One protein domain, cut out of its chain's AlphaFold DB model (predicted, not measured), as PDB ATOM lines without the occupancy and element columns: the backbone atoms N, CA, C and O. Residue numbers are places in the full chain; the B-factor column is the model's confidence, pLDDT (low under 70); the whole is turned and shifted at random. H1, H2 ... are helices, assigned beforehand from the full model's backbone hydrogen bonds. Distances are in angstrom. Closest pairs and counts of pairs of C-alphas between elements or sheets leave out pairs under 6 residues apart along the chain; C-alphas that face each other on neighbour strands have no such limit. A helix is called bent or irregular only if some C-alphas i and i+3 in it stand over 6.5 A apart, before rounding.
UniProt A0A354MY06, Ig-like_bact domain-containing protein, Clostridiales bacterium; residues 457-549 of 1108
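AT A GLANCE: This is residues 457 to 549 of the 1108 residues of the protein "Ig-like_bact domain-containing protein" of Clostridiales bacterium (UniProt A0A354MY06). A long, kinked helix, H2, crosses steeply over H4, the first helix of the helical hairpin H4 and H5, while the two short helices H1 and H3 lie toward the other end of the domain, away from H5. H1 packs along part of H2, and H3 sits close to H1, H2 and the first residues of H4. The printed part has 93 residues with five named helices, in the order H1, H2, H3, H4, H5, and no named strand; the class is all helix, with the 64 residues in named elements all helical. The whole is compact, with a radius of gyration of the C-alphas of 12.9 A and spans of 39 by 30 by 19 A.

IN THESE COORDINATES: H2, the longest helix, takes residues 471 to 492 and measures 26.2 A from C-alpha 471 at (147.718, 234.274, 170.889) to C-alpha 492. It has a kink of 81 degrees near residue 478 and is irregular, with C-alphas 476 and 479 8.3 A apart. H4 takes residues 514 to 526, 18.4 A, and H5 takes residues 531 to 545, 21.3 A, ending with C-alpha 545 at (167.255, 232.355, 171.916). H1, residues 457 to 462, begins with C-alpha 457 at (159.556, 212.643, 175.523) and spans 9.5 A; it is only just irregular, with C-alphas 457 and 460 6.8 A apart. H3 takes residues 500 to 507, 10.8 A.

HOW THE PARTS SIT: H2 and H4 touch at a steep tilt of 67 degrees, opposite ways; their closest C-alphas are those of Leu 474 and Tyr 521, 5.9 A apart, and H4 touches H2 with residues 517 to 521 alone. H4 and H5 form a helical hairpin at a shallow tilt of 25 degrees, opposite ways, with their closest C-alphas, those of Ser 526 and Ser 534, 4.1 A apart. H2 and H5 are near each other, with 10 pairs of C-alphas within 10 A. H1 and H2 form another helical hairpin, at a shallow tilt of 24 degrees, opposite ways; H2 touches H1 with residues 480 to 487 alone, and the closest C-alphas are those of Leu 462 and Ser 480, 5.9 A apart. The helix packing is mostly aligned, but only just: 2 of the 3 touching pairs that have a tilt are at a shallow one. H3 is close to but not clearly touching H1, H2 and H4; the C-alphas of Asn 506 and Val 514, the closest of H3 and H4, are 5.4 A apart, and these two helices are about perpendicular at 88 degrees. H1 is apart from H4 and H5, and H3 is apart from H5. Every O i to N i+4 pair is within hydrogen-bond range in H3, H4 and H5, against 1 of 2 in H1 and 12 of 18 in H2.

THE WHOLE: The two C-alphas farthest apart, those of Ala 496 and Thr 529, are 39.3 A apart. The link from H4 to H5 is tight, those from H1 to H2, H2 to H3 and H3 to H4 are short, and there is no long link. The printed part has no cut. The mean pLDDT of the printed part is 95.2, and no printed residue is under 70.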
ATOM      1  N   ILE A 457     160.788 213.432 175.700       97.56
ATOM      2  CA  ILE A 457     159.556 212.643 175.523       97.56
ATOM      3  C   ILE A 457     158.393 213.187 176.365       97.56
ATOM      4  O   ILE A 457     157.236 213.030 175.980       97.56
ATOM      5  N   ALA A 458     158.676 213.829 177.502       97.06
ATOM      6  CA  ALA A 458     157.646 214.404 178.362       97.06
ATOM      7  C   ALA A 458     157.016 215.691 177.794       97.06
ATOM      8  O   ALA A 458     155.890 216.021 178.162       97.06
ATOM      9  N   ILE A 459     157.716 216.433 176.926       96.44
ATOM     10  CA  ILE A 459     157.290 217.772 176.480       96.44
ATOM     11  C   ILE A 459     155.927 217.770 175.767       96.44
ATOM     12  O   ILE A 459     155.085 218.589 176.146       96.44
ATOM     13  N   PRO A 460     155.642 216.862 174.811       93.44
ATOM     14  CA  PRO A 460     154.343 216.837 174.136       93.44
ATOM     15  C   PRO A 460     153.151 216.634 175.082       93.44
ATOM     16  O   PRO A 460     152.103 217.238 174.873       93.44
ATOM     17  N   ASP A 461     153.321 215.846 176.149       93.88
ATOM     18  CA  ASP A 461     152.274 215.617 177.154       93.88
ATOM     19  C   ASP A 461     152.148 216.790 178.145       93.88
ATOM     20  O   ASP A 461     151.076 217.016 178.713       93.88
ATOM     21  N   LEU A 462     153.229 217.551 178.362       96.69
ATOM     22  CA  LEU A 462     153.217 218.760 179.192       96.69
ATOM     23  C   LEU A 462     152.482 219.914 178.504       96.69
ATOM     24  O   LEU A 462     151.771 220.654 179.182       96.69
ATOM     25  N   LEU A 463     152.630 220.073 177.186       96.62
ATOM     26  CA  LEU A 463     152.028 221.184 176.448       96.62
ATOM     27  C   LEU A 463     150.545 220.929 176.148       96.62
ATOM     28  O   LEU A 463     150.167 220.442 175.086       96.62
ATOM     29  N   THR A 464     149.674 221.338 177.069       96.00
ATOM     30  CA  THR A 464     148.214 221.137 176.943       96.00
ATOM     31  C   THR A 464     147.509 222.076 175.952       96.00
ATOM     32  O   THR A 464     146.287 222.009 175.806       96.00
ATOM     33  N   VAL A 465     148.259 222.939 175.256       96.31
ATOM     34  CA  VAL A 465     147.729 223.842 174.226       96.31
ATOM     35  C   VAL A 465     147.196 223.011 173.045       96.31
ATOM     36  O   VAL A 465     147.938 222.188 172.492       96.31
ATOM     37  N   PRO A 466     145.929 223.198 172.624       93.75
ATOM     38  CA  PRO A 466     145.344 222.450 171.510       93.75
ATOM     39  C   PRO A 466     146.098 222.714 170.203       93.75
ATOM     40  O   PRO A 466     146.749 223.742 170.063       93.75
ATOM     41  N   ALA A 467     145.995 221.800 169.232       91.25
ATOM     42  CA  ALA A 467     146.652 221.945 167.925       91.25
ATOM     43  C   ALA A 467     146.245 223.236 167.189       91.25
ATOM     44  O   ALA A 467     147.047 223.826 166.484       91.25
ATOM     45  N   VAL A 468     145.006 223.694 167.392       91.62
ATOM     46  CA  VAL A 468     144.518 224.984 166.891       91.62
ATOM     47  C   VAL A 468     144.388 225.941 168.069       91.62
ATOM     48  O   VAL A 468     143.567 225.710 168.960       91.62
ATOM     49  N   TRP A 469     145.169 227.015 168.063       94.56
ATOM     50  CA  TRP A 469     145.217 228.025 169.120       94.56
ATOM     51  C   TRP A 469     145.321 229.436 168.520       94.56
ATOM     52  O   TRP A 469     145.569 229.606 167.329       94.56
ATOM     53  N   THR A 470     145.092 230.458 169.346       93.56
ATOM     54  CA  THR A 470     145.371 231.868 169.014       93.56
ATOM     55  C   THR A 470     146.142 232.521 170.157       93.56
ATOM     56  O   THR A 470     146.020 232.071 171.302       93.56
ATOM     57  N   ALA A 471     146.904 233.584 169.878       91.56
ATOM     58  CA  ALA A 471     147.718 234.274 170.889       91.56
ATOM     59  C   ALA A 471     146.903 234.663 172.143       91.56
ATOM     60  O   ALA A 471     147.328 234.389 173.265       91.56
ATOM     61  N   ASP A 472     145.676 235.163 171.959       90.31
ATOM     62  CA  ASP A 472     144.769 235.557 173.050       90.31
ATOM     63  C   ASP A 472     144.376 234.403 173.990       90.31
ATOM     64  O   ASP A 472     144.004 234.623 175.144       90.31
ATOM     65  N   THR A 473     144.435 233.155 173.518       93.12
ATOM     66  CA  THR A 473     144.048 231.980 174.318       93.12
ATOM     67  C   THR A 473     145.187 231.427 175.172       93.12
ATOM     68  O   THR A 473     144.923 230.688 176.127       93.12
ATOM     69  N   LEU A 474     146.441 231.800 174.888       96.75
ATOM     70  CA  LEU A 474     147.628 231.205 175.515       96.75
ATOM     71  C   LEU A 474     147.705 231.455 177.024       96.75
ATOM     72  O   LEU A 474     148.165 230.586 177.762       96.75
ATOM     73  N   ALA A 475     147.163 232.576 177.509       94.62
ATOM     74  CA  ALA A 475     147.107 232.885 178.938       94.62
ATOM     75  C   ALA A 475     146.384 231.807 179.771       94.62
ATOM     76  O   ALA A 475     146.694 231.617 180.945       94.62
ATOM     77  N   THR A 476     145.451 231.055 179.171       96.62
ATOM     78  CA  THR A 476     144.743 229.956 179.855       96.62
ATOM     79  C   THR A 476     145.605 228.709 180.076       96.62
ATOM     80  O   THR A 476     145.246 227.857 180.886       96.62
ATOM     81  N   TYR A 477     146.754 228.627 179.401       97.75
ATOM     82  CA  TYR A 477     147.684 227.499 179.423       97.75
ATOM     83  C   TYR A 477     149.023 227.848 180.092       97.75
ATOM     84  O   TYR A 477     149.977 227.076 179.971       97.75
ATOM     85  N   ALA A 478     149.090 228.974 180.813       97.12
ATOM     86  CA  ALA A 478     150.292 229.517 181.452       97.12
ATOM     87  C   ALA A 478     151.128 228.465 182.203       97.12
ATOM     88  O   ALA A 478     152.322 228.337 181.945       97.12
ATOM     89  N   ASP A 479     150.496 227.661 183.066       97.81
ATOM     90  CA  ASP A 479     151.184 226.625 183.850       97.81
ATOM     91  C   ASP A 479     151.834 225.554 182.958       97.81
ATOM     92  O   ASP A 479     152.936 225.083 183.238       97.81
ATOM     93  N   SER A 480     151.163 225.173 181.865       97.75
ATOM     94  CA  SER A 480     151.686 224.179 180.922       97.75
ATOM     95  C   SER A 480     152.844 224.727 180.086       97.75
ATOM     96  O   SER A 480     153.834 224.030 179.882       97.75
ATOM     97  N   ILE A 481     152.765 225.997 179.673       98.50
ATOM     98  CA  ILE A 481     153.831 226.686 178.933       98.50
ATOM     99  C   ILE A 481     155.067 226.855 179.827       98.50
ATOM    100  O   ILE A 481     156.184 226.553 179.407       98.50
ATOM    101  N   GLU A 482     154.871 227.235 181.093       98.31
ATOM    102  CA  GLU A 482     155.949 227.347 182.080       98.31
ATOM    103  C   GLU A 482     156.635 226.002 182.356       98.31
ATOM    104  O   GLU A 482     157.863 225.935 182.476       98.31
ATOM    105  N   ALA A 483     155.859 224.916 182.433       98.25
ATOM    106  CA  ALA A 483     156.398 223.573 182.617       98.25
ATOM    107  C   ALA A 483     157.274 223.138 181.431       98.25
ATOM    108  O   ALA A 483     158.340 222.554 181.642       98.25
ATOM    109  N   VAL A 484     156.859 223.457 180.200       98.31
ATOM    110  CA  VAL A 484     157.636 223.181 178.981       98.31
ATOM    111  C   VAL A 484     158.916 224.016 178.942       98.31
ATOM    112  O   VAL A 484     159.993 223.447 178.762       98.31
ATOM    113  N   TYR A 485     158.838 225.327 179.202       98.38
ATOM    114  CA  TYR A 485     160.021 226.190 179.308       98.38
ATOM    115  C   TYR A 485     161.025 225.642 180.332       98.38
ATOM    116  O   TYR A 485     162.209 225.482 180.036       98.38
ATOM    117  N   THR A 486     160.543 225.272 181.524       98.12
ATOM    118  CA  THR A 486     161.385 224.689 182.579       98.12
ATOM    119  C   THR A 486     162.054 223.398 182.107       98.12
ATOM    120  O   THR A 486     163.233 223.178 182.381       98.12
ATOM    121  N   LYS A 487     161.338 222.558 181.346       97.69
ATOM    122  CA  LYS A 487     161.885 221.314 180.795       97.69
ATOM    123  C   LYS A 487     163.010 221.573 179.790       97.69
ATOM    124  O   LYS A 487     164.036 220.900 179.863       97.69
ATOM    125  N   PHE A 488     162.868 222.570 178.916       97.50
ATOM    126  CA  PHE A 488     163.938 222.973 177.998       97.50
ATOM    127  C   PHE A 488     165.164 223.532 178.727       97.50
ATOM    128  O   PHE A 488     166.292 223.198 178.358       97.50
ATOM    129  N   VAL A 489     164.967 224.300 179.805       97.19
ATOM    130  CA  VAL A 489     166.073 224.751 180.666       97.19
ATOM    131  C   VAL A 489     166.784 223.555 181.302       97.19
ATOM    132  O   VAL A 489     168.007 223.479 181.244       97.19
ATOM    133  N   GLU A 490     166.051 222.591 181.860       96.75
ATOM    134  CA  GLU A 490     166.642 221.373 182.433       96.75
ATOM    135  C   GLU A 490     167.426 220.546 181.401       96.75
ATOM    136  O   GLU A 490     168.449 219.959 181.754       96.75
ATOM    137  N   ILE A 491     166.961 220.491 180.146       96.44
ATOM    138  CA  ILE A 491     167.706 219.881 179.037       96.44
ATOM    139  C   ILE A 491     168.994 220.676 178.798       96.44
ATOM    140  O   ILE A 491     170.072 220.093 178.837       96.44
ATOM    141  N   SER A 492     168.926 222.005 178.672       95.12
ATOM    142  CA  SER A 492     170.098 222.855 178.378       95.12
ATOM    143  C   SER A 492     171.249 222.750 179.390       95.12
ATOM    144  O   SER A 492     172.378 223.110 179.081       95.12
ATOM    145  N   LEU A 493     170.975 222.265 180.606       94.75
ATOM    146  CA  LEU A 493     171.961 222.109 181.681       94.75
ATOM    147  C   LEU A 493     172.704 220.761 181.655       94.75
ATOM    148  O   LEU A 493     173.560 220.530 182.508       94.75
ATOM    149  N   SER A 494     172.358 219.852 180.742       94.50
ATOM    150  CA  SER A 494     173.015 218.549 180.601       94.50
ATOM    151  C   SER A 494     174.183 218.617 179.617       94.50
ATOM    152  O   SER A 494     174.021 219.097 178.503       94.50
ATOM    153  N   ASP A 495     175.327 218.022 179.969       91.00
ATOM    154  CA  ASP A 495     176.476 217.877 179.050       91.00
ATOM    155  C   ASP A 495     176.204 216.909 177.881       91.00
ATOM    156  O   ASP A 495     177.043 216.744 177.004       91.00
ATOM    157  N   ALA A 496     175.069 216.203 177.914       93.25
ATOM    158  CA  ALA A 496     174.599 215.330 176.838       93.25
ATOM    159  C   ALA A 496     173.522 216.000 175.972       93.25
ATOM    160  O   ALA A 496     172.757 215.302 175.311       93.25
ATOM    161  N   THR A 497     173.403 217.326 176.037       92.12
ATOM    162  CA  THR A 497     172.497 218.104 175.190       92.12
ATOM    163  C   THR A 497     173.198 218.545 173.921       92.12
ATOM    164  O   THR A 497     174.383 218.864 173.930       92.12
ATOM    165  N   ASP A 498     172.418 218.585 172.852       90.25
ATOM    166  CA  ASP A 498     172.787 219.098 171.545       90.25
ATOM    167  C   ASP A 498     171.738 220.133 171.103       90.25
ATOM    168  O   ASP A 498     170.565 220.031 171.482       90.25
ATOM    169  N   GLY A 499     172.155 221.137 170.327       86.44
ATOM    170  CA  GLY A 499     171.268 222.203 169.849       86.44
ATOM    171  C   GLY A 499     170.129 221.677 168.968       86.44
ATOM    172  O   GLY A 499     169.007 222.181 169.048       86.44
ATOM    173  N   GLY A 500     170.369 220.601 168.209       89.56
ATOM    174  CA  GLY A 500     169.378 219.982 167.326       89.56
ATOM    175  C   GLY A 500     168.159 219.407 168.057       89.56
ATOM    176  O   GLY A 500     167.070 219.321 167.482       89.56
ATOM    177  N   ILE A 501     168.283 219.096 169.356       94.94
ATOM    178  CA  ILE A 501     167.190 218.546 170.178       94.94
ATOM    179  C   ILE A 501     165.947 219.432 170.147       94.94
ATOM    180  O   ILE A 501     164.823 218.925 170.124       94.94
ATOM    181  N   TYR A 502     166.127 220.751 170.180       94.94
ATOM    182  CA  TYR A 502     165.005 221.676 170.259       94.94
ATOM    183  C   TYR A 502     164.170 221.657 168.976       94.94
ATOM    184  O   TYR A 502     162.942 221.587 169.060       94.94
ATOM    185  N   GLY A 503     164.827 221.598 167.812       93.62
ATOM    186  CA  GLY A 503     164.169 221.404 166.519       93.62
ATOM    187  C   GLY A 503     163.451 220.054 166.428       93.62
ATOM    188  O   GLY A 503     162.291 220.001 166.018       93.62
ATOM    189  N   ILE A 504     164.080 218.975 166.911       95.38
ATOM    190  CA  ILE A 504     163.476 217.632 166.950       95.38
ATOM    191  C   ILE A 504     162.202 217.624 167.799       95.38
ATOM    192  O   ILE A 504     161.144 217.214 167.325       95.38
ATOM    193  N   VAL A 505     162.265 218.120 169.038       95.69
ATOM    194  CA  VAL A 505     161.094 218.159 169.928       95.69
ATOM    195  C   VAL A 505     159.998 219.055 169.354       95.69
ATOM    196  O   VAL A 505     158.821 218.697 169.429       95.69
ATOM    197  N   ASN A 506     160.369 220.193 168.760       95.00
ATOM    198  CA  ASN A 506     159.428 221.061 168.059       95.00
ATOM    199  C   ASN A 506     158.725 220.304 166.918       95.00
ATOM    200  O   ASN A 506     157.515 220.442 166.750       95.00
ATOM    201  N   SER A 507     159.454 219.441 166.199       94.38
ATOM    202  CA  SER A 507     158.935 218.666 165.067       94.38
ATOM    203  C   SER A 507     157.974 217.531 165.421       94.38
ATOM    204  O   SER A 507     157.164 217.128 164.589       94.38
ATOM    205  N   TRP A 508     158.001 217.027 166.658       95.31
ATOM    206  CA  TRP A 508     157.088 215.961 167.089       95.31
ATOM    207  C   TRP A 508     155.634 216.421 167.226       95.31
ATOM    208  O   TRP A 508     154.728 215.591 167.341       95.31
ATOM    209  N   ARG A 509     155.396 217.735 167.235       92.81
ATOM    210  CA  ARG A 509     154.062 218.326 167.223       92.81
ATOM    211  C   ARG A 509     153.697 218.716 165.792       92.81
ATOM    212  O   ARG A 509     154.460 219.407 165.136       92.81
ATOM    213  N   GLU A 510     152.496 218.341 165.343       88.19
ATOM    214  CA  GLU A 510     152.012 218.547 163.959       88.19
ATOM    215  C   GLU A 510     152.119 220.003 163.461       88.19
ATOM    216  O   GLU A 510     152.296 220.230 162.271       88.19
ATOM    217  N   GLY A 511     152.023 220.988 164.363       87.62
ATOM    218  CA  GLY A 511     152.137 222.410 164.027       87.62
ATOM    219  C   GLY A 511     153.564 222.960 163.973       87.62
ATOM    220  O   GLY A 511     153.723 224.104 163.566       87.62
ATOM    221  N   HIS A 512     154.583 222.199 164.396       92.94
ATOM    222  CA  HIS A 512     155.965 222.682 164.548       92.94
ATOM    223  C   HIS A 512     156.054 224.003 165.347       92.94
ATOM    224  O   HIS A 512     156.889 224.867 165.085       92.94
ATOM    225  N   ASP A 513     155.147 224.172 166.311       94.69
ATOM    226  CA  ASP A 513     154.766 225.456 166.903       94.69
ATOM    227  C   ASP A 513     155.040 225.527 168.411       94.69
ATOM    228  O   ASP A 513     154.530 226.416 169.090       94.69
ATOM    229  N   VAL A 514     155.845 224.615 168.970       96.56
ATOM    230  CA  VAL A 514     156.164 224.625 170.408       96.56
ATOM    231  C   VAL A 514     156.846 225.940 170.773       96.56
ATOM    232  O   VAL A 514     156.399 226.631 171.689       96.56
ATOM    233  N   PHE A 515     157.891 226.323 170.035       96.88
ATOM    234  CA  PHE A 515     158.579 227.590 170.281       96.88
ATOM    235  C   PHE A 515     157.714 228.793 169.898       96.88
ATOM    236  O   PHE A 515     157.664 229.746 170.668       96.88
ATOM    237  N   GLU A 516     156.943 228.724 168.810       96.88
ATOM    238  CA  GLU A 516     155.968 229.766 168.450       96.88
ATOM    239  C   GLU A 516     155.010 230.067 169.621       96.88
ATOM    240  O   GLU A 516     154.874 231.217 170.039       96.88
ATOM    241  N   ILE A 517     154.426 229.035 170.240       97.56
ATOM    242  CA  ILE A 517     153.549 229.162 171.415       97.56
ATOM    243  C   ILE A 517     154.280 229.821 172.594       97.56
ATOM    244  O   ILE A 517     153.743 230.741 173.221       97.56
ATOM    245  N   LEU A 518     155.489 229.350 172.918       98.00
ATOM    246  CA  LEU A 518     156.273 229.863 174.045       98.00
ATOM    247  C   LEU A 518     156.618 231.349 173.850       98.00
ATOM    248  O   LEU A 518     156.391 232.156 174.756       98.00
ATOM    249  N   TYR A 519     157.118 231.722 172.669       97.94
ATOM    250  CA  TYR A 519     157.462 233.105 172.341       97.94
ATOM    251  C   TYR A 519     156.231 234.009 172.343       97.94
ATOM    252  O   TYR A 519     156.265 235.051 172.996       97.94
ATOM    253  N   ARG A 520     155.116 233.597 171.721       97.44
ATOM    254  CA  ARG A 520     153.863 234.376 171.711       97.44
ATOM    255  C   ARG A 520     153.347 234.643 173.116       97.44
ATOM    256  O   ARG A 520     152.945 235.766 173.424       97.44
ATOM    257  N   TYR A 521     153.387 233.628 173.979       98.19
ATOM    258  CA  TYR A 521     152.969 233.764 175.369       98.19
ATOM    259  C   TYR A 521     153.860 234.745 176.138       98.19
ATOM    260  O   TYR A 521     153.350 235.725 176.682       98.19
ATOM    261  N   TYR A 522     155.181 234.534 176.163       98.19
ATOM    262  CA  TYR A 522     156.072 235.408 176.931       98.19
ATOM    263  C   TYR A 522     156.177 236.815 176.336       98.19
ATOM    264  O   TYR A 522     156.311 237.770 177.095       98.19
ATOM    265  N   TYR A 523     156.051 236.977 175.017       97.12
ATOM    266  CA  TYR A 523     155.968 238.295 174.389       97.12
ATOM    267  C   TYR A 523     154.707 239.043 174.839       97.12
ATOM    268  O   TYR A 523     154.795 240.207 175.226       97.12
ATOM    269  N   GLY A 524     153.556 238.365 174.907       96.31
ATOM    270  CA  GLY A 524     152.342 238.930 175.500       96.31
ATOM    271  C   GLY A 524     152.538 239.353 176.961       96.31
ATOM    272  O   GLY A 524     152.187 240.473 177.325       96.31
ATOM    273  N   VAL A 525     153.164 238.500 177.782       97.06
ATOM    274  CA  VAL A 525     153.465 238.800 179.199       97.06
ATOM    275  C   VAL A 525     154.489 239.935 179.344       97.06
ATOM    276  O   VAL A 525     154.414 240.712 180.289       97.06
ATOM    277  N   SER A 526     155.416 240.096 178.395       95.56
ATOM    278  CA  SER A 526     156.401 241.187 178.423       95.56
ATOM    279  C   SER A 526     155.772 242.581 178.308       95.56
ATOM    280  O   SER A 526     156.390 243.563 178.707       95.56
ATOM    281  N   LYS A 527     154.527 242.672 177.821       94.31
ATOM    282  CA  LYS A 527     153.755 243.921 177.729       94.31
ATOM    283  C   LYS A 527     152.966 244.241 179.009       94.31
ATOM    284  O   LYS A 527     152.176 245.186 179.005       94.31
ATOM    285  N   ASP A 528     153.132 243.464 180.083       94.00
ATOM    286  CA  ASP A 528     152.483 243.750 181.366       94.00
ATOM    287  C   ASP A 528     152.961 245.095 181.943       94.00
ATOM    288  O   ASP A 528     154.110 245.506 181.782       94.00
ATOM    289  N   THR A 529     152.056 245.793 182.627       93.06
ATOM    290  CA  THR A 529     152.353 247.051 183.323       93.06
ATOM    291  C   THR A 529     153.227 246.863 184.563       93.06
ATOM    292  O   THR A 529     153.845 247.825 185.020       93.06
ATOM    293  N   ASP A 530     153.266 245.654 185.130       94.50
ATOM    294  CA  ASP A 530     154.182 245.294 186.207       94.50
ATOM    295  C   ASP A 530     155.581 245.014 185.636       94.50
ATOM    296  O   ASP A 530     155.813 244.027 184.929       94.50
ATOM    297  N   THR A 531     156.528 245.896 185.959       93.69
ATOM    298  CA  THR A 531     157.905 245.834 185.460       93.69
ATOM    299  C   THR A 531     158.618 244.540 185.857       93.69
ATOM    300  O   THR A 531     159.356 243.998 185.038       93.69
ATOM    301  N   ASP A 532     158.368 243.988 187.049       95.56
ATOM    302  CA  ASP A 532     159.027 242.750 187.489       95.56
ATOM    303  C   ASP A 532     158.546 241.545 186.657       95.56
ATOM    304  O   ASP A 532     159.334 240.663 186.296       95.56
ATOM    305  N   VAL A 533     157.250 241.519 186.322       94.81
ATOM    306  CA  VAL A 533     156.638 240.489 185.465       94.81
ATOM    307  C   VAL A 533     157.148 240.613 184.031       94.81
ATOM    308  O   VAL A 533     157.576 239.614 183.442       94.81
ATOM    309  N   SER A 534     157.156 241.837 183.496       93.56
ATOM    310  CA  SER A 534     157.665 242.142 182.159       93.56
ATOM    311  C   SER A 534     159.136 241.729 182.007       93.56
ATOM    312  O   SER A 534     159.477 240.948 181.112       93.56
ATOM    313  N   GLU A 535     160.007 242.137 182.936       95.88
ATOM    314  CA  GLU A 535     161.430 241.779 182.923       95.88
ATOM    315  C   GLU A 535     161.665 240.269 183.043       95.88
ATOM    316  O   GLU A 535     162.581 239.723 182.418       95.88
ATOM    317  N   ALA A 536     160.867 239.571 183.856       96.50
ATOM    318  CA  ALA A 536     160.967 238.123 183.989       96.50
ATOM    319  C   ALA A 536     160.617 237.410 182.674       96.50
ATOM    320  O   ALA A 536     161.303 236.454 182.305       96.50
ATOM    321  N   ALA A 537     159.596 237.878 181.950       97.38
ATOM    322  CA  ALA A 537     159.240 237.342 180.638       97.38
ATOM    323  C   ALA A 537     160.333 237.616 179.591       97.38
ATOM    324  O   ALA A 537     160.738 236.695 178.884       97.38
ATOM    325  N   LEU A 538     160.892 238.830 179.559       96.62
ATOM    326  CA  LEU A 538     162.003 239.183 178.666       96.62
ATOM    327  C   LEU A 538     163.245 238.310 178.902       96.62
ATOM    328  O   LEU A 538     163.864 237.840 177.949       96.62
ATOM    329  N   LYS A 539     163.585 238.012 180.164       97.31
ATOM    330  CA  LYS A 539     164.689 237.088 180.497       97.31
ATOM    331  C   LYS A 539     164.454 235.684 179.936       97.31
ATOM    332  O   LYS A 539     165.408 235.047 179.496       97.31
ATOM    333  N   LYS A 540     163.205 235.207 179.930       98.06
ATOM    334  CA  LYS A 540     162.845 233.907 179.344       98.06
ATOM    335  C   LYS A 540     162.926 233.934 177.826       98.06
ATOM    336  O   LYS A 540     163.509 233.017 177.263       98.06
ATOM    337  N   ILE A 541     162.428 234.992 177.181       97.75
ATOM    338  CA  ILE A 541     162.581 235.202 175.733       97.75
ATOM    339  C   ILE A 541     164.059 235.143 175.344       97.75
ATOM    340  O   ILE A 541     164.424 234.337 174.495       97.75
ATOM    341  N   ASN A 542     164.913 235.913 176.025       95.88
ATOM    342  CA  ASN A 542     166.354 235.910 175.773       95.88
ATOM    343  C   ASN A 542     166.970 234.527 176.002       95.88
ATOM    344  O   ASN A 542     167.801 234.097 175.213       95.88
ATOM    345  N   LYS A 543     166.540 233.798 177.041       95.62
ATOM    346  CA  LYS A 543     167.045 232.444 177.290       95.62
ATOM    347  C   LYS A 543     166.633 231.450 176.202       95.62
ATOM    348  O   LYS A 543     167.418 230.570 175.876       95.62
ATOM    349  N   MET A 544     165.432 231.586 175.639       96.31
ATOM    350  CA  MET A 544     164.965 230.725 174.548       96.31
ATOM    351  C   MET A 544     165.728 230.954 173.243       96.31
ATOM    352  O   MET A 544     165.805 230.027 172.441       96.31
ATOM    353  N   VAL A 545     166.357 232.125 173.058       94.81
ATOM    354  CA  VAL A 545     167.255 232.355 171.916       94.81
ATOM    355  C   VAL A 545     168.410 231.350 171.940       94.81
ATOM    356  O   VAL A 545     168.812 230.885 170.883       94.81
ATOM    357  N   ASP A 546     168.883 230.907 173.106       92.62
ATOM    358  CA  ASP A 546     169.909 229.854 173.186       92.62
ATOM    359  C   ASP A 546     169.398 228.470 172.733       92.62
ATOM    360  O   ASP A 546     170.197 227.554 172.558       92.62
ATOM    361  N   PHE A 547     168.078 228.284 172.618       94.00
ATOM    362  CA  PHE A 547     167.450 226.995 172.325       94.00
ATOM    363  C   PHE A 547     167.055 226.892 170.852       94.00
ATOM    364  O   PHE A 547     167.614 226.090 170.114       94.00
ATOM    365  N   TYR A 548     166.068 227.686 170.438       95.12
ATOM    366  CA  TYR A 548     165.436 227.614 169.119       95.12
ATOM    367  C   TYR A 548     164.534 228.833 168.936       95.12
ATOM    368  O   TYR A 548     163.830 229.213 169.875       95.12
ATOM    369  N   LEU A 549     164.543 229.450 167.759       95.56
ATOM    370  CA  LEU A 549     163.679 230.581 167.429       95.56
ATOM    371  C   LEU A 549     162.347 230.124 166.827       95.56
ATOM    372  O   LEU A 549     162.208 228.994 166.361       95.56
TER     373      LEU A 549